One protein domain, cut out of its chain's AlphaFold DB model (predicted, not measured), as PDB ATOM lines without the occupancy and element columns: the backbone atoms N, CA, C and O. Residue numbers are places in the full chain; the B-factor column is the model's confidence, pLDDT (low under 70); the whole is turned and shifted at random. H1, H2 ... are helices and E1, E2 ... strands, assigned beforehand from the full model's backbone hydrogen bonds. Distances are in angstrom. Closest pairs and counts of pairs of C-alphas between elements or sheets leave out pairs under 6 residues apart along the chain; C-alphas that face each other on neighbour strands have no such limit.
ATOM      1  N   PRO A   6      -6.699  63.560 -14.801       91.06
ATOM      2  CA  PRO A   6      -6.556  64.991 -14.539       91.06
ATOM      3  C   PRO A   6      -5.499  65.659 -15.426       91.06
ATOM      4  O   PRO A   6      -5.657  66.820 -15.793       91.06
ATOM      5  N   TYR A   7      -4.458  64.919 -15.816       91.31
ATOM      6  CA  TYR A   7      -3.281  65.447 -16.510       91.31
ATOM      7  C   TYR A   7      -3.420  65.475 -18.033       91.31
ATOM      8  O   TYR A   7      -2.641  66.142 -18.711       91.31
ATOM      9  N   VAL A   8      -4.405  64.766 -18.587       92.31
ATOM     10  CA  VAL A   8      -4.612  64.685 -20.041       92.31
ATOM     11  C   VAL A   8      -5.722  65.599 -20.554       92.31
ATOM     12  O   VAL A   8      -5.927  65.672 -21.759       92.31
ATOM     13  N   ARG A   9      -6.420  66.329 -19.672       90.56
ATOM     14  CA  ARG A   9      -7.562  67.190 -20.045       90.56
ATOM     15  C   ARG A   9      -7.217  68.266 -21.075       90.56
ATOM     16  O   ARG A   9      -8.086  68.684 -21.826       90.56
ATOM     17  N   ILE A  10      -5.964  68.715 -21.090       92.31
ATOM     18  CA  ILE A  10      -5.457  69.756 -21.998       92.31
ATOM     19  C   ILE A  10      -4.906  69.196 -23.317       92.31
ATOM     20  O   ILE A  10      -4.401  69.952 -24.144       92.31
ATOM     21  N   LEU A  11      -4.918  67.874 -23.495       94.56
ATOM     22  CA  LEU A  11      -4.286  67.204 -24.625       94.56
ATOM     23  C   LEU A  11      -5.335  66.751 -25.641       94.56
ATOM     24  O   LEU A  11      -6.420  66.305 -25.280       94.56
ATOM     25  N   THR A  12      -4.974  66.804 -26.921       96.31
ATOM     26  CA  THR A  12      -5.735  66.129 -27.980       96.31
ATOM     27  C   THR A  12      -5.562  64.613 -27.877       96.31
ATOM     28  O   THR A  12      -4.571  64.134 -27.316       96.31
ATOM     29  N   GLN A  13      -6.491  63.844 -28.458       95.12
ATOM     30  CA  GLN A  13      -6.406  62.379 -28.453       95.12
ATOM     31  C   GLN A  13      -5.103  61.875 -29.089       95.12
ATOM     32  O   GLN A  13      -4.424  61.050 -28.485       95.12
ATOM     33  N   ASP A  14      -4.686  62.434 -30.227       97.19
ATOM     34  CA  ASP A  14      -3.418  62.075 -30.885       97.19
ATOM     35  C   ASP A  14      -2.217  62.270 -29.955       97.19
ATOM     36  O   ASP A  14      -1.291  61.456 -29.885       97.19
ATOM     37  N   ALA A  15      -2.240  63.358 -29.186       97.50
ATOM     38  CA  ALA A  15      -1.172  63.687 -28.265       97.50
ATOM     39  C   ALA A  15      -1.178  62.764 -27.029       97.50
ATOM     40  O   ALA A  15      -0.114  62.527 -26.445       97.50
ATOM     41  N   ILE A  16      -2.340  62.240 -26.626       97.19
ATOM     42  CA  ILE A  16      -2.465  61.194 -25.600       97.19
ATOM     43  C   ILE A  16      -1.916  59.874 -26.147       97.19
ATOM     44  O   ILE A  16      -1.056  59.273 -25.506       97.19
ATOM     45  N   ASP A  17      -2.331  59.470 -27.345       97.31
ATOM     46  CA  ASP A  17      -1.945  58.204 -27.978       97.31
ATOM     47  C   ASP A  17      -0.424  58.093 -28.139       97.31
ATOM     48  O   ASP A  17       0.182  57.109 -27.706       97.31
ATOM     49  N   ILE A  18       0.229  59.141 -28.658       97.62
ATOM     50  CA  ILE A  18       1.694  59.176 -28.810       97.62
ATOM     51  C   ILE A  18       2.398  59.016 -27.456       97.62
ATOM     52  O   ILE A  18       3.400  58.301 -27.356       97.62
ATOM     53  N   ARG A  19       1.904  59.684 -26.406       97.00
ATOM     54  CA  ARG A  19       2.520  59.644 -25.070       97.00
ATOM     55  C   ARG A  19       2.308  58.298 -24.388       97.00
ATOM     56  O   ARG A  19       3.276  57.738 -23.881       97.00
ATOM     57  N   ILE A  20       1.088  57.761 -24.424       96.62
ATOM     58  CA  ILE A  20       0.764  56.447 -23.858       96.62
ATOM     59  C   ILE A  20       1.566  55.355 -24.553       96.62
ATOM     60  O   ILE A  20       2.189  54.547 -23.876       96.62
ATOM     61  N   LYS A  21       1.662  55.384 -25.883       97.25
ATOM     62  CA  LYS A  21       2.469  54.429 -26.649       97.25
ATOM     63  C   LYS A  21       3.952  54.473 -26.282       97.25
ATOM     64  O   LYS A  21       4.586  53.431 -26.130       97.25
ATOM     65  N   ARG A  22       4.529  55.671 -26.126       97.12
ATOM     66  CA  ARG A  22       5.922  55.829 -25.663       97.12
ATOM     67  C   ARG A  22       6.103  55.297 -24.245       97.12
ATOM     68  O   ARG A  22       7.095  54.623 -23.986       97.12
ATOM     69  N   PHE A  23       5.146  55.568 -23.363       95.06
ATOM     70  CA  PHE A  23       5.159  55.056 -21.999       95.06
ATOM     71  C   PHE A  23       5.066  53.525 -21.969       95.06
ATOM     72  O   PHE A  23       5.909  52.898 -21.343       95.06
ATOM     73  N   TRP A  24       4.144  52.918 -22.723       94.38
ATOM     74  CA  TRP A  24       4.016  51.460 -22.855       94.38
ATOM     75  C   TRP A  24       5.324  50.810 -23.309       94.38
ATOM     76  O   TRP A  24       5.820  49.889 -22.666       94.38
ATOM     77  N   ARG A  25       5.951  51.370 -24.353       95.12
ATOM     78  CA  ARG A  25       7.270  50.911 -24.808       95.12
ATOM     79  C   ARG A  25       8.321  51.017 -23.715       95.12
ATOM     80  O   ARG A  25       9.120  50.107 -23.566       95.12
ATOM     81  N   TYR A  26       8.343  52.121 -22.976       94.44
ATOM     82  CA  TYR A  26       9.298  52.307 -21.890       94.44
ATOM     83  C   TYR A  26       9.126  51.250 -20.791       94.44
ATOM     84  O   TYR A  26      10.128  50.675 -20.363       94.44
ATOM     85  N   LEU A  27       7.886  50.951 -20.387       92.00
ATOM     86  CA  LEU A  27       7.592  49.927 -19.377       92.00
ATOM     87  C   LEU A  27       8.195  48.572 -19.765       92.00
ATOM     88  O   LEU A  27       8.971  48.004 -19.002       92.00
ATOM     89  N   ASP A  28       7.934  48.115 -20.988       90.12
ATOM     90  CA  ASP A  28       8.437  46.839 -21.507       90.12
ATOM     91  C   ASP A  28       9.969  46.764 -21.611       90.12
ATOM     92  O   ASP A  28      10.553  45.688 -21.527       90.12
ATOM     93  N   ARG A  29      10.649  47.901 -21.799       91.69
ATOM     94  CA  ARG A  29      12.115  47.933 -21.952       91.69
ATOM     95  C   ARG A  29      12.870  48.098 -20.644       91.69
ATOM     96  O   ARG A  29      14.076  47.861 -20.624       91.69
ATOM     97  N   THR A  30      12.200  48.547 -19.589       92.06
ATOM     98  CA  THR A  30      12.867  48.927 -18.336       92.06
ATOM     99  C   THR A  30      12.437  48.107 -17.138       92.06
ATOM    100  O   THR A  30      13.177  48.061 -16.155       92.06
ATOM    101  N   LEU A  31      11.283  47.444 -17.203       87.56
ATOM    102  CA  LEU A  31      10.727  46.718 -16.075       87.56
ATOM    103  C   LEU A  31      10.507  45.242 -16.425       87.56
ATOM    104  O   LEU A  31      10.100  44.916 -17.539       87.56
ATOM    105  N   PRO A  32      10.791  44.328 -15.482       77.00
ATOM    106  CA  PRO A  32      10.615  42.902 -15.702       77.00
ATOM    107  C   PRO A  32       9.133  42.542 -15.852       77.00
ATOM    108  O   PRO A  32       8.286  42.955 -15.057       77.00
ATOM    109  N   ASP A  33       8.856  41.688 -16.835       69.94
ATOM    110  CA  ASP A  33       7.516  41.238 -17.221       69.94
ATOM    111  C   ASP A  33       6.675  40.700 -16.047       69.94
ATOM    112  O   ASP A  33       5.524  41.087 -15.849       69.94
ATOM    113  N   ALA A  34       7.287  39.897 -15.172       64.38
ATOM    114  CA  ALA A  34       6.589  39.211 -14.082       64.38
ATOM    115  C   ALA A  34       5.967  40.130 -13.006       64.38
ATOM    116  O   ALA A  34       5.216  39.643 -12.154       64.38
ATOM    117  N   PHE A  35       6.269  41.435 -13.007       70.44
ATOM    118  CA  PHE A  35       5.927  42.342 -11.902       70.44
ATOM    119  C   PHE A  35       5.117  43.575 -12.311       70.44
ATOM    120  O   PHE A  35       4.779  44.392 -11.454       70.44
ATOM    121  N   MET A  36       4.762  43.714 -13.590       86.19
ATOM    122  CA  MET A  36       4.022  44.874 -14.079       86.19
ATOM    123  C   MET A  36       2.572  44.540 -14.407       86.19
ATOM    124  O   MET A  36       2.295  43.722 -15.278       86.19
ATOM    125  N   HIS A  37       1.637  45.228 -13.753       89.75
ATOM    126  CA  HIS A  37       0.212  45.080 -14.021       89.75
ATOM    127  C   HIS A  37      -0.467  46.454 -14.071       89.75
ATOM    128  O   HIS A  37      -0.403  47.223 -13.113       89.75
ATOM    129  N   ALA A  38      -1.142  46.758 -15.177       92.50
ATOM    130  CA  ALA A  38      -1.932  47.969 -15.363       92.50
ATOM    131  C   ALA A  38      -3.437  47.670 -15.286       92.50
ATOM    132  O   ALA A  38      -3.912  46.616 -15.707       92.50
ATOM    133  N   ASN A  39      -4.209  48.591 -14.710       93.69
ATOM    134  CA  ASN A  39      -5.659  48.455 -14.545       93.69
ATOM    135  C   ASN A  39      -6.390  49.562 -15.316       93.69
ATOM    136  O   ASN A  39      -6.162  50.767 -15.114       93.69
ATOM    137  N   ILE A  40      -7.305  49.161 -16.193       94.94
ATOM    138  CA  ILE A  40      -8.152  50.053 -16.987       94.94
ATOM    139  C   ILE A  40      -9.643  49.771 -16.770       94.94
ATOM    140  O   ILE A  40     -10.002  48.826 -16.077       94.94
ATOM    141  N   GLY A  41     -10.503  50.651 -17.290       93.25
ATOM    142  CA  GLY A  41     -11.938  50.629 -16.997       93.25
ATOM    143  C   GLY A  41     -12.290  51.119 -15.579       93.25
ATOM    144  O   GLY A  41     -11.439  51.706 -14.892       93.25
ATOM    145  N   PRO A  42     -13.557  50.954 -15.156       93.56
ATOM    146  CA  PRO A  42     -14.695  50.539 -15.994       93.56
ATOM    147  C   PRO A  42     -15.224  51.651 -16.908       93.56
ATOM    148  O   PRO A  42     -15.899  51.371 -17.892       93.56
ATOM    149  N   ALA A  43     -14.894  52.907 -16.604       93.38
ATOM    150  CA  ALA A  43     -15.323  54.055 -17.391       93.38
ATOM    151  C   ALA A  43     -14.559  54.163 -18.716       93.38
ATOM    152  O   ALA A  43     -13.337  53.940 -18.770       93.38
ATOM    153  N   ASP A  44     -15.279  54.591 -19.749       95.19
ATOM    154  CA  ASP A  44     -14.677  54.977 -21.013       95.19
ATOM    155  C   ASP A  44     -13.967  56.321 -20.884       95.19
ATOM    156  O   ASP A  44     -14.513  57.301 -20.378       95.19
ATOM    157  N   THR A  45     -12.701  56.346 -21.288       94.75
ATOM    158  CA  THR A  45     -11.874  57.544 -21.197       94.75
ATOM    159  C   THR A  45     -10.852  57.587 -22.332       94.75
ATOM    160  O   THR A  45     -10.388  56.525 -22.763       94.75
ATOM    161  N   PRO A  46     -10.382  58.789 -22.724       94.75
ATOM    162  CA  PRO A  46      -9.300  58.953 -23.699       94.75
ATOM    163  C   PRO A  46      -8.067  58.089 -23.411       94.75
ATOM    164  O   PRO A  46      -7.478  57.518 -24.323       94.75
ATOM    165  N   VAL A  47      -7.696  57.951 -22.131       95.94
ATOM    166  CA  VAL A  47      -6.553  57.132 -21.692       95.94
ATOM    167  C   VAL A  47      -6.853  55.640 -21.803       95.94
ATOM    168  O   VAL A  47      -5.987  54.895 -22.241       95.94
ATOM    169  N   THR A  48      -8.055  55.188 -21.421       95.88
ATOM    170  CA  THR A  48      -8.455  53.773 -21.550       95.88
ATOM    171  C   THR A  48      -8.319  53.323 -23.004       95.88
ATOM    172  O   THR A  48      -7.659  52.324 -23.272       95.88
ATOM    173  N   ARG A  49      -8.872  54.105 -23.935       96.25
ATOM    174  CA  ARG A  49      -8.832  53.822 -25.376       96.25
ATOM    175  C   ARG A  49      -7.410  53.911 -25.946       96.25
ATOM    176  O   ARG A  49      -6.994  53.047 -26.706       96.25
ATOM    177  N   ALA A  50      -6.627  54.912 -25.532       97.19
ATOM    178  CA  ALA A  50      -5.223  55.038 -25.937       97.19
ATOM    179  C   ALA A  50      -4.372  53.835 -25.499       97.19
ATOM    180  O   ALA A  50      -3.508  53.383 -26.246       97.19
ATOM    181  N   ILE A  51      -4.624  53.312 -24.294       96.44
ATOM    182  CA  ILE A  51      -3.951  52.117 -23.777       96.44
ATOM    183  C   ILE A  51      -4.320  50.891 -24.612       96.44
ATOM    184  O   ILE A  51      -3.419  50.168 -25.013       96.44
ATOM    185  N   LEU A  52      -5.608  50.678 -24.911       96.94
ATOM    186  CA  LEU A  52      -6.045  49.555 -25.748       96.94
ATOM    187  C   LEU A  52      -5.383  49.605 -27.131       96.94
ATOM    188  O   LEU A  52      -4.769  48.625 -27.551       96.94
ATOM    189  N   ARG A  53      -5.390  50.767 -27.794       96.44
ATOM    190  CA  ARG A  53      -4.691  50.944 -29.076       96.44
ATOM    191  C   ARG A  53      -3.195  50.653 -28.978       96.44
ATOM    192  O   ARG A  53      -2.661  49.938 -29.821       96.44
ATOM    193  N   ALA A  54      -2.521  51.187 -27.958       96.56
ATOM    194  CA  ALA A  54      -1.093  50.949 -27.761       96.56
ATOM    195  C   ALA A  54      -0.791  49.460 -27.524       96.56
ATOM    196  O   ALA A  54       0.160  48.940 -28.102       96.56
ATOM    197  N   ASP A  55      -1.601  48.774 -26.719       94.62
ATOM    198  CA  ASP A  55      -1.417  47.360 -26.392       94.62
ATOM    199  C   ASP A  55      -1.601  46.457 -27.625       94.62
ATOM    200  O   ASP A  55      -0.745  45.617 -27.909       94.62
ATOM    201  N   ALA A  56      -2.648  46.701 -28.422       94.81
ATOM    202  CA  ALA A  56      -2.912  45.960 -29.658       94.81
ATOM    203  C   ALA A  56      -1.859  46.213 -30.746       94.81
ATOM    204  O   ALA A  56      -1.503  45.297 -31.487       94.81
ATOM    205  N   GLU A  57      -1.347  47.443 -30.850       95.62
ATOM    206  CA  GLU A  57      -0.318  47.774 -31.838       95.62
ATOM    207  C   GLU A  57       1.048  47.184 -31.459       95.62
ATOM    208  O   GLU A  57       1.757  46.645 -32.309       95.62
ATOM    209  N   LEU A  58       1.444  47.313 -30.189       94.81
ATOM    210  CA  LEU A  58       2.783  46.937 -29.735       94.81
ATOM    211  C   LEU A  58       2.913  45.440 -29.448       94.81
ATOM    212  O   LEU A  58       4.013  44.906 -29.591       94.81
ATOM    213  N   LYS A  59       1.818  44.777 -29.040       93.19
ATOM    214  CA  LYS A  59       1.756  43.337 -28.731       93.19
ATOM    215  C   LYS A  59       2.853  42.885 -27.763       93.19
ATOM    216  O   LYS A  59       3.484  41.844 -27.938       93.19
ATOM    217  N   GLN A  60       3.111  43.714 -26.756       89.62
ATOM    218  CA  GLN A  60       4.170  43.497 -25.776       89.62
ATOM    219  C   GLN A  60       3.708  42.589 -24.637       89.62
ATOM    220  O   GLN A  60       2.519  42.505 -24.309       89.62
ATOM    221  N   VAL A  61       4.668  41.911 -24.007       84.06
ATOM    222  CA  VAL A  61       4.386  41.044 -22.855       84.06
ATOM    223  C   VAL A  61       4.176  41.882 -21.592       84.06
ATOM    224  O   VAL A  61       3.260  41.585 -20.829       84.06
ATOM    225  N   ALA A  62       4.886  43.004 -21.449       86.81
ATOM    226  CA  ALA A  62       4.733  43.916 -20.323       86.81
ATOM    227  C   ALA A  62       4.149  45.284 -20.746       86.81
ATOM    228  O   ALA A  62       4.518  45.810 -21.797       86.81
ATOM    229  N   PRO A  63       3.277  45.899 -19.924       89.38
ATOM    230  CA  PRO A  63       2.711  45.348 -18.694       89.38
ATOM    231  C   PRO A  63       1.662  44.254 -18.978       89.38
ATOM    232  O   PRO A  63       1.089  44.167 -20.069       89.38
ATOM    233  N   ASN A  64       1.346  43.444 -17.966       89.25
ATOM    234  CA  ASN A  64       0.067  42.747 -17.964       89.25
ATOM    235  C   ASN A  64      -1.070  43.774 -17.807       89.25
ATOM    236  O   ASN A  64      -0.884  44.826 -17.189       89.25
ATOM    237  N   LEU A  65      -2.248  43.499 -18.357       92.38
ATOM    238  CA  LEU A  65      -3.345  44.458 -18.413       92.38
ATOM    239  C   LEU A  65      -4.652  43.790 -18.003       92.38
ATOM    240  O   LEU A  65      -5.033  42.768 -18.568       92.38
ATOM    241  N   THR A  66      -5.365  44.403 -17.060       93.88
ATOM    242  CA  THR A  66      -6.737  44.017 -16.715       93.88
ATOM    243  C   THR A  66      -7.700  45.170 -16.948       93.88
ATOM    244  O   THR A  66      -7.462  46.305 -16.527       93.88
ATOM    245  N   PHE A  67      -8.819  44.855 -17.587       95.88
ATOM    246  CA  PHE A  67      -9.989  45.696 -17.710       95.88
ATOM    247  C   PHE A  67     -10.995  45.326 -16.620       95.88
ATOM    248  O   PHE A  67     -11.485  44.199 -16.549       95.88
ATOM    249  N   ILE A  68     -11.286  46.282 -15.744       95.06
ATOM    250  CA  ILE A  68     -12.359  46.163 -14.761       95.06
ATOM    251  C   ILE A  68     -13.663  46.460 -15.496       95.06
ATOM    252  O   ILE A  68     -13.848  47.579 -15.960       95.06
ATOM    253  N   TYR A  69     -14.541  45.470 -15.608       95.75
ATOM    254  CA  TYR A  69     -15.829  45.574 -16.287       95.75
ATOM    255  C   TYR A  69     -16.961  45.833 -15.293       95.75
ATOM    256  O   TYR A  69     -17.059  45.157 -14.267       95.75
ATOM    257  N   ASP A  70     -17.834  46.778 -15.622       95.62
ATOM    258  CA  ASP A  70     -19.078  47.046 -14.904       95.62
ATOM    259  C   ASP A  70     -20.173  47.321 -15.942       95.62
ATOM    260  O   ASP A  70     -20.060  48.273 -16.710       95.62
ATOM    261  N   ALA A  71     -21.212  46.485 -15.976       95.50
ATOM    262  CA  ALA A  71     -22.274  46.559 -16.980       95.50
ATOM    263  C   ALA A  71     -23.087  47.864 -16.918       95.50
ATOM    264  O   ALA A  71     -23.696  48.244 -17.912       95.50
ATOM    265  N   GLU A  72     -23.093  48.563 -15.777       95.56
ATOM    266  CA  GLU A  72     -23.798  49.843 -15.633       95.56
ATOM    267  C   GLU A  72     -22.951  51.045 -16.087       95.56
ATOM    268  O   GLU A  72     -23.478  52.140 -16.279       95.56
ATOM    269  N   ILE A  73     -21.632  50.870 -16.236       94.88
ATOM    270  CA  ILE A  73     -20.677  51.966 -16.487       94.88
ATOM    271  C   ILE A  73     -19.970  51.813 -17.837       94.88
ATOM    272  O   ILE A  73     -19.655  52.811 -18.488       94.88
ATOM    273  N   THR A  74     -19.650  50.582 -18.232       97.31
ATOM    274  CA  THR A  74     -18.890  50.282 -19.444       97.31
ATOM    275  C   THR A  74     -19.825  50.272 -20.655       97.31
ATOM    276  O   THR A  74     -20.697  49.408 -20.717       97.31
ATOM    277  N   PRO A  75     -19.637  51.168 -21.641       97.62
ATOM    278  CA  PRO A  75     -20.437  51.141 -22.857       97.62
ATOM    279  C   PRO A  75     -20.047  49.959 -23.761       97.62
ATOM    280  O   PRO A  75     -18.897  49.503 -23.761       97.62
ATOM    281  N   ASP A  76     -21.006  49.473 -24.551       97.62
ATOM    282  CA  ASP A  76     -20.849  48.275 -25.391       97.62
ATOM    283  C   ASP A  76     -19.727  48.400 -26.428       97.62
ATOM    284  O   ASP A  76     -19.032  47.432 -26.733       97.62
ATOM    285  N   ASP A  77     -19.510  49.599 -26.963       97.94
ATOM    286  CA  ASP A  77     -18.466  49.864 -27.948       97.94
ATOM    287  C   ASP A  77     -17.052  49.814 -27.333       97.94
ATOM    288  O   ASP A  77     -16.095  49.434 -28.013       97.94
ATOM    289  N   LEU A  78     -16.907  50.143 -26.043       97.94
ATOM    290  CA  LEU A  78     -15.674  49.916 -25.286       97.94
ATOM    291  C   LEU A  78     -15.460  48.433 -25.020       97.94
ATOM    292  O   LEU A  78     -14.352  47.937 -25.221       97.94
ATOM    293  N   LEU A  79     -16.507  47.718 -24.606       97.56
ATOM    294  CA  LEU A  79     -16.415  46.275 -24.394       97.56
ATOM    295  C   LEU A  79     -16.037  45.544 -25.692       97.56
ATOM    296  O   LEU A  79     -15.208  44.635 -25.669       97.56
ATOM    297  N   LEU A  80     -16.583  45.975 -26.831       97.69
ATOM    298  CA  LEU A  80     -16.231  45.437 -28.141       97.69
ATOM    299  C   LEU A  80     -14.762  45.702 -28.502       97.69
ATOM    300  O   LEU A  80     -14.101  44.811 -29.030       97.69
ATOM    301  N   GLU A  81     -14.234  46.899 -28.230       97.62
ATOM    302  CA  GLU A  81     -12.807  47.191 -28.438       97.62
ATOM    303  C   GLU A  81     -11.926  46.319 -27.537       97.62
ATOM    304  O   GLU A  81     -10.970  45.718 -28.018       97.62
ATOM    305  N   VAL A  82     -12.296  46.172 -26.261       97.69
ATOM    306  CA  VAL A  82     -11.622  45.266 -25.320       97.69
ATOM    307  C   VAL A  82     -11.603  43.831 -25.855       97.69
ATOM    308  O   VAL A  82     -10.547  43.203 -25.866       97.69
ATOM    309  N   ALA A  83     -12.734  43.321 -26.347       97.75
ATOM    310  CA  ALA A  83     -12.823  41.974 -26.907       97.75
ATOM    311  C   ALA A  83     -11.944  41.799 -28.158       97.75
ATOM    312  O   ALA A  83     -11.236  40.799 -28.276       97.75
ATOM    313  N   LYS A  84     -11.929  42.787 -29.062       97.38
ATOM    314  CA  LYS A  84     -11.045  42.786 -30.241       97.38
ATOM    315  C   LYS A  84      -9.572  42.761 -29.838       97.38
ATOM    316  O   LYS A  84      -8.809  41.976 -30.390       97.38
ATOM    317  N   ASN A  85      -9.197  43.568 -28.849       95.88
ATOM    318  CA  ASN A  85      -7.857  43.565 -28.274       95.88
ATOM    319  C   ASN A  85      -7.472  42.182 -27.735       95.88
ATOM    320  O   ASN A  85      -6.404  41.677 -28.064       95.88
ATOM    321  N   ILE A  86      -8.367  41.521 -26.992       95.44
ATOM    322  CA  ILE A  86      -8.122  40.165 -26.478       95.44
ATOM    323  C   ILE A  86      -7.865  39.183 -27.622       95.44
ATOM    324  O   ILE A  86      -6.930  38.390 -27.541       95.44
ATOM    325  N   CYS A  87      -8.650  39.245 -28.700       95.31
ATOM    326  CA  CYS A  87      -8.421  38.406 -29.876       95.31
ATOM    327  C   CYS A  87      -7.070  38.690 -30.554       95.31
ATOM    328  O   CYS A  87      -6.454  37.769 -31.083       95.31
ATOM    329  N   GLU A  88      -6.606  39.939 -30.524       93.31
ATOM    330  CA  GLU A  88      -5.391  40.380 -31.215       93.31
ATOM    331  C   GLU A  88      -4.101  40.119 -30.415       93.31
ATOM    332  O   GLU A  88      -3.077  39.745 -30.991       93.31
ATOM    333  N   CYS A  89      -4.127  40.329 -29.093       91.12
ATOM    334  CA  CYS A  89      -2.938  40.285 -28.229       91.12
ATOM    335  C   CYS A  89      -3.128  39.525 -26.901       91.12
ATOM    336  O   CYS A  89      -2.254  39.579 -26.037       91.12
ATOM    337  N   SER A  90      -4.230  38.783 -26.726       90.44
ATOM    338  CA  SER A  90      -4.563  38.023 -25.499       90.44
ATOM    339  C   SER A  90      -4.749  38.872 -24.231       90.44
ATOM    340  O   SER A  90      -4.771  38.336 -23.121       90.44
ATOM    341  N   LYS A  91      -4.907  40.192 -24.385       90.44
ATOM    342  CA  LYS A  91      -5.097  41.176 -23.313       90.44
ATOM    343  C   LYS A  91      -6.093  42.256 -23.750       90.44
ATOM    344  O   LYS A  91      -6.224  42.503 -24.943       90.44
ATOM    345  N   PRO A  92      -6.771  42.938 -22.816       93.44
ATOM    346  CA  PRO A  92      -6.660  42.791 -21.368       93.44
ATOM    347  C   PRO A  92      -7.410  41.571 -20.823       93.44
ATOM    348  O   PRO A  92      -8.389  41.114 -21.396       93.44
ATOM    349  N   HIS A  93      -7.023  41.089 -19.649       92.25
ATOM    350  CA  HIS A  93      -7.881  40.202 -18.866       92.25
ATOM    351  C   HIS A  93      -9.115  40.957 -18.358       92.25
ATOM    352  O   HIS A  93      -9.063  42.172 -18.185       92.25
ATOM    353  N   ILE A  94     -10.219  40.262 -18.084       93.25
ATOM    354  CA  ILE A  94     -11.456  40.895 -17.606       93.25
ATOM    355  C   ILE A  94     -11.653  40.581 -16.123       93.25
ATOM    356  O   ILE A  94     -11.602  39.426 -15.709       93.25
ATOM    357  N   SER A  95     -11.898  41.618 -15.323       92.75
ATOM    358  CA  SER A  95     -12.248  41.500 -13.906       92.75
ATOM    359  C   SER A  95     -13.639  42.066 -13.648       92.75
ATOM    360  O   SER A  95     -13.983  43.129 -14.159       92.75
ATOM    361  N   ASN A  96     -14.441  41.376 -12.840       92.06
ATOM    362  CA  ASN A  96     -15.797  41.802 -12.501       92.06
ATOM    363  C   ASN A  96     -15.757  42.931 -11.452       92.06
ATOM    364  O   ASN A  96     -15.464  42.686 -10.279       92.06
ATOM    365  N   GLY A  97     -16.029  44.164 -11.880       92.50
ATOM    366  CA  GLY A  97     -16.047  45.364 -11.041       92.50
ATOM    367  C   GLY A  97     -17.038  45.262  -9.883       92.50
ATOM    368  O   GLY A  97     -16.593  45.263  -8.735       92.50
ATOM    369  N   PRO A  98     -18.346  45.069 -10.143       93.00
ATOM    370  CA  PRO A  98     -19.365  44.985  -9.096       93.00
ATOM    371  C   PRO A  98     -19.099  43.926  -8.018       93.00
ATOM    372  O   PRO A  98     -19.441  44.128  -6.855       93.00
ATOM    373  N   VAL A  99     -18.490  42.788  -8.370       89.50
ATOM    374  CA  VAL A  99     -18.120  41.759  -7.381       89.50
ATOM    375  C   VAL A  99     -16.977  42.238  -6.488       89.50
ATOM    376  O   VAL A  99     -17.060  42.111  -5.268       89.50
ATOM    377  N   ASN A 100     -15.928  42.821  -7.068       90.44
ATOM    378  CA  ASN A 100     -14.812  43.344  -6.282       90.44
ATOM    379  C   ASN A 100     -15.227  44.552  -5.430       90.44
ATOM    380  O   ASN A 100     -14.805  44.647  -4.281       90.44
ATOM    381  N   ASP A 101     -16.108  45.413  -5.937       90.25
ATOM    382  CA  ASP A 101     -16.676  46.556  -5.210       90.25
ATOM    383  C   ASP A 101     -17.498  46.143  -3.972       90.25
ATOM    384  O   ASP A 101     -17.728  46.969  -3.094       90.25
ATOM    385  N   LYS A 102     -17.962  44.886  -3.879       89.12
ATOM    386  CA  LYS A 102     -18.620  44.347  -2.671       89.12
ATOM    387  C   LYS A 102     -17.621  43.858  -1.622       89.12
ATOM    388  O   LYS A 102     -17.928  43.849  -0.433       89.12
ATOM    389  N   ILE A 103     -16.448  43.405  -2.062       85.94
ATOM    390  CA  ILE A 103     -15.388  42.881  -1.188       85.94
ATOM    391  C   ILE A 103     -14.570  44.048  -0.627       85.94
ATOM    392  O   ILE A 103     -14.313  44.137   0.580       85.94
ATOM    393  N   PHE A 104     -14.176  44.946  -1.526       86.62
ATOM    394  CA  PHE A 104     -13.383  46.143  -1.278       86.62
ATOM    395  C   PHE A 104     -14.268  47.388  -1.294       86.62
ATOM    396  O   PHE A 104     -15.460  47.317  -1.549       86.62
ATOM    397  N   THR A 105     -13.691  48.557  -1.036       84.75
ATOM    398  CA  THR A 105     -14.397  49.819  -1.283       84.75
ATOM    399  C   THR A 105     -14.333  50.142  -2.776       84.75
ATOM    400  O   THR A 105     -13.269  50.004  -3.387       84.75
ATOM    401  N   LYS A 106     -15.450  50.591  -3.364       85.00
ATOM    402  CA  LYS A 106     -15.548  50.921  -4.795       85.00
ATOM    403  C   LYS A 106     -14.398  51.809  -5.263       85.00
ATOM    404  O   LYS A 106     -14.201  52.906  -4.749       85.00
ATOM    405  N   GLY A 107     -13.640  51.335  -6.253       82.25
ATOM    406  CA  GLY A 107     -12.481  52.052  -6.803       82.25
ATOM    407  C   GLY A 107     -11.229  52.108  -5.910       82.25
ATOM    408  O   GLY A 107     -10.275  52.793  -6.272       82.25
ATOM    409  N   HIS A 108     -11.200  51.389  -4.785       89.00
ATOM    410  CA  HIS A 108     -10.063  51.314  -3.857       89.00
ATOM    411  C   HIS A 108      -9.408  49.927  -3.837       89.00
ATOM    412  O   HIS A 108      -8.934  49.457  -2.802       89.00
ATOM    413  N   TYR A 109      -9.351  49.274  -4.993       91.69
ATOM    414  CA  TYR A 109      -8.617  48.033  -5.195       91.69
ATOM    415  C   TYR A 109      -7.935  48.039  -6.566       91.69
ATOM    416  O   TYR A 109      -8.268  48.845  -7.438       91.69
ATOM    417  N   GLY A 110      -6.986  47.130  -6.749       90.50
ATOM    418  CA  GLY A 110      -6.370  46.847  -8.036       90.50
ATOM    419  C   GLY A 110      -6.166  45.352  -8.230       90.50
ATOM    420  O   GLY A 110      -5.981  44.602  -7.272       90.50
ATOM    421  N   ILE A 111      -6.203  44.929  -9.485       89.94
ATOM    422  CA  ILE A 111      -5.768  43.615  -9.927       89.94
ATOM    423  C   ILE A 111      -4.256  43.654 -10.098       89.94
ATOM    424  O   ILE A 111      -3.729  44.497 -10.826       89.94
ATOM    425  N   VAL A 112      -3.559  42.756  -9.415       86.31
ATOM    426  CA  VAL A 112      -2.099  42.685  -9.418       86.31
ATOM    427  C   VAL A 112      -1.612  41.289  -9.781       86.31
ATOM    428  O   VAL A 112      -2.294  40.287  -9.543       86.31
ATOM    429  N   SER A 113      -0.392  41.221 -10.322       77.62
ATOM    430  CA  SER A 113       0.256  39.972 -10.744       77.62
ATOM    431  C   SER A 113      -0.671  39.155 -11.667       77.62
ATOM    432  O   SER A 113      -1.228  39.707 -12.614       77.62
ATOM    433  N   CYS A 114      -0.862  37.865 -11.401       67.44
ATOM    434  CA  CYS A 114      -1.754  36.983 -12.143       67.44
ATOM    435  C   CYS A 114      -3.139  36.919 -11.472       67.44
ATOM    436  O   CYS A 114      -3.478  35.878 -10.922       67.44
ATOM    437  N   TYR A 115      -3.938  37.994 -11.516       72.50
ATOM    438  CA  TYR A 115      -5.382  38.008 -11.168       72.50
ATOM    439  C   TYR A 115      -5.788  38.212  -9.695       72.50
ATOM    440  O   TYR A 115      -6.941  37.952  -9.346       72.50
ATOM    441  N   ASN A 116      -4.905  38.703  -8.821       83.75
ATOM    442  CA  ASN A 116      -5.295  38.992  -7.434       83.75
ATOM    443  C   ASN A 116      -5.905  40.380  -7.297       83.75
ATOM    444  O   ASN A 116      -5.246  41.358  -7.633       83.75
ATOM    445  N   SER A 117      -7.096  40.474  -6.715       89.12
ATOM    446  CA  SER A 117      -7.640  41.749  -6.243       89.12
ATOM    447  C   SER A 117      -7.071  42.076  -4.863       89.12
ATOM    448  O   SER A 117      -7.249  41.294  -3.929       89.12
ATOM    449  N   LEU A 118      -6.402  43.222  -4.726       90.94
ATOM    450  CA  LEU A 118      -5.868  43.723  -3.457       90.94
ATOM    451  C   LEU A 118      -6.276  45.183  -3.226       90.94
ATOM    452  O   LEU A 118      -6.497  45.906  -4.202       90.94
ATOM    453  N   PRO A 119      -6.340  45.651  -1.967       91.94
ATOM    454  CA  PRO A 119      -6.616  47.052  -1.669       91.94
ATOM    455  C   PRO A 119      -5.592  47.999  -2.314       91.94
ATOM    456  O   PRO A 119      -4.395  47.713  -2.362       91.94
ATOM    457  N   LEU A 120      -6.054  49.156  -2.788       91.88
ATOM    458  CA  LEU A 120      -5.186  50.180  -3.370       91.88
ATOM    459  C   LEU A 120      -4.265  50.785  -2.298       91.88
ATOM    460  O   LEU A 120      -4.726  51.146  -1.212       91.88
TER     461      LEU A 120
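What this domain is: This is residues 6 to 120 of the 275 residues of the protein "Putative PFL-like glycyl radical enzyme" of Salmonella enterica I (UniProt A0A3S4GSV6). A small parallel sheet of three strands, E1 E2 E3, has helices H2 and H3 side by side over one face and the small hairpin of E4 and E5 over the other. The longest helix, H1, packs on H2 on the side away from H3, and the short helix H4 lies beside the hairpin. The printed part has 115 residues, with four named helices and five named strands in the order H1 E1 H2 E2 H3 E3 H4 E4 E5; the class is mixed, and E4 and E5 are antiparallel. It is compact, with a radius of gyration of the C-alphas of 13.8 A, and rounded, spanning 36 by 30 by 29 A.

How they stand to each other: H1, residues 13 to 30, touches H2, residues 46 to 58, at a steep tilt of 52 degrees, the same way; their closest C-alphas, of Asp 17 and Ala 50, are 5.0 A apart. E1, residues 37 to 40, is parallel to its neighbour E2, residues 64 to 69, at 29 degrees, with N 38 and O 64 within hydrogen-bond range at 2.8 A. H3, residues 76 to 89, touches H2 at a shallow tilt of 22 degrees, the same way; their closest C-alphas, of Ala 56 and Asn 85, are 5.7 A apart. E2 is also parallel to E3, residues 93 to 96, at 33 degrees, with N 67 and O 93 at 2.8 A. E1, H2, E2 and E2, H3, E3 are strand-helix-strand units, two parallel neighbour strands with a helix between, each with a right-handed crossover. H2 and H3 on one face of this sheet make two layers, helices and sheet. H4, residues 97 to 103, only grazes the sheet with residues 97 to 100. E4, residues 109 to 112, and E5, residues 116 to 119, form a hairpin, with N 110 and O 118 at 2.9 A. The closest C-alphas of E1 and E4, of His 37 and Val 112, are 5.7 A apart. Every O i to N i+4 pair is within hydrogen-bond range in H1, H2 and H3; in H4, 2 of 3 are.

Where its parts are: H1 begins at C-alpha 13, (-6.406, 62.379, -28.453), and is 25.6 A long. E1 measures 10.2 A, H2 18.1 A, E2 16.2 A and H3 19.8 A. C-alpha 64, where E2 begins, is at (0.067, 42.747, -17.964). E3 measures 10.3 A, H4 10.2 A, E4 9.4 A and E5 10.0 A; E5 ends at C-alpha 119, (-6.616, 47.052, -1.669).

The domain as a whole: The two C-alphas farthest apart, of Asp 14 and Ile 103, are 37.3 A apart. The printed part has no cut, and no link is long. The mean pLDDT of the printed part is 91.9; residues 33 to 34 and residue 114 are under 70.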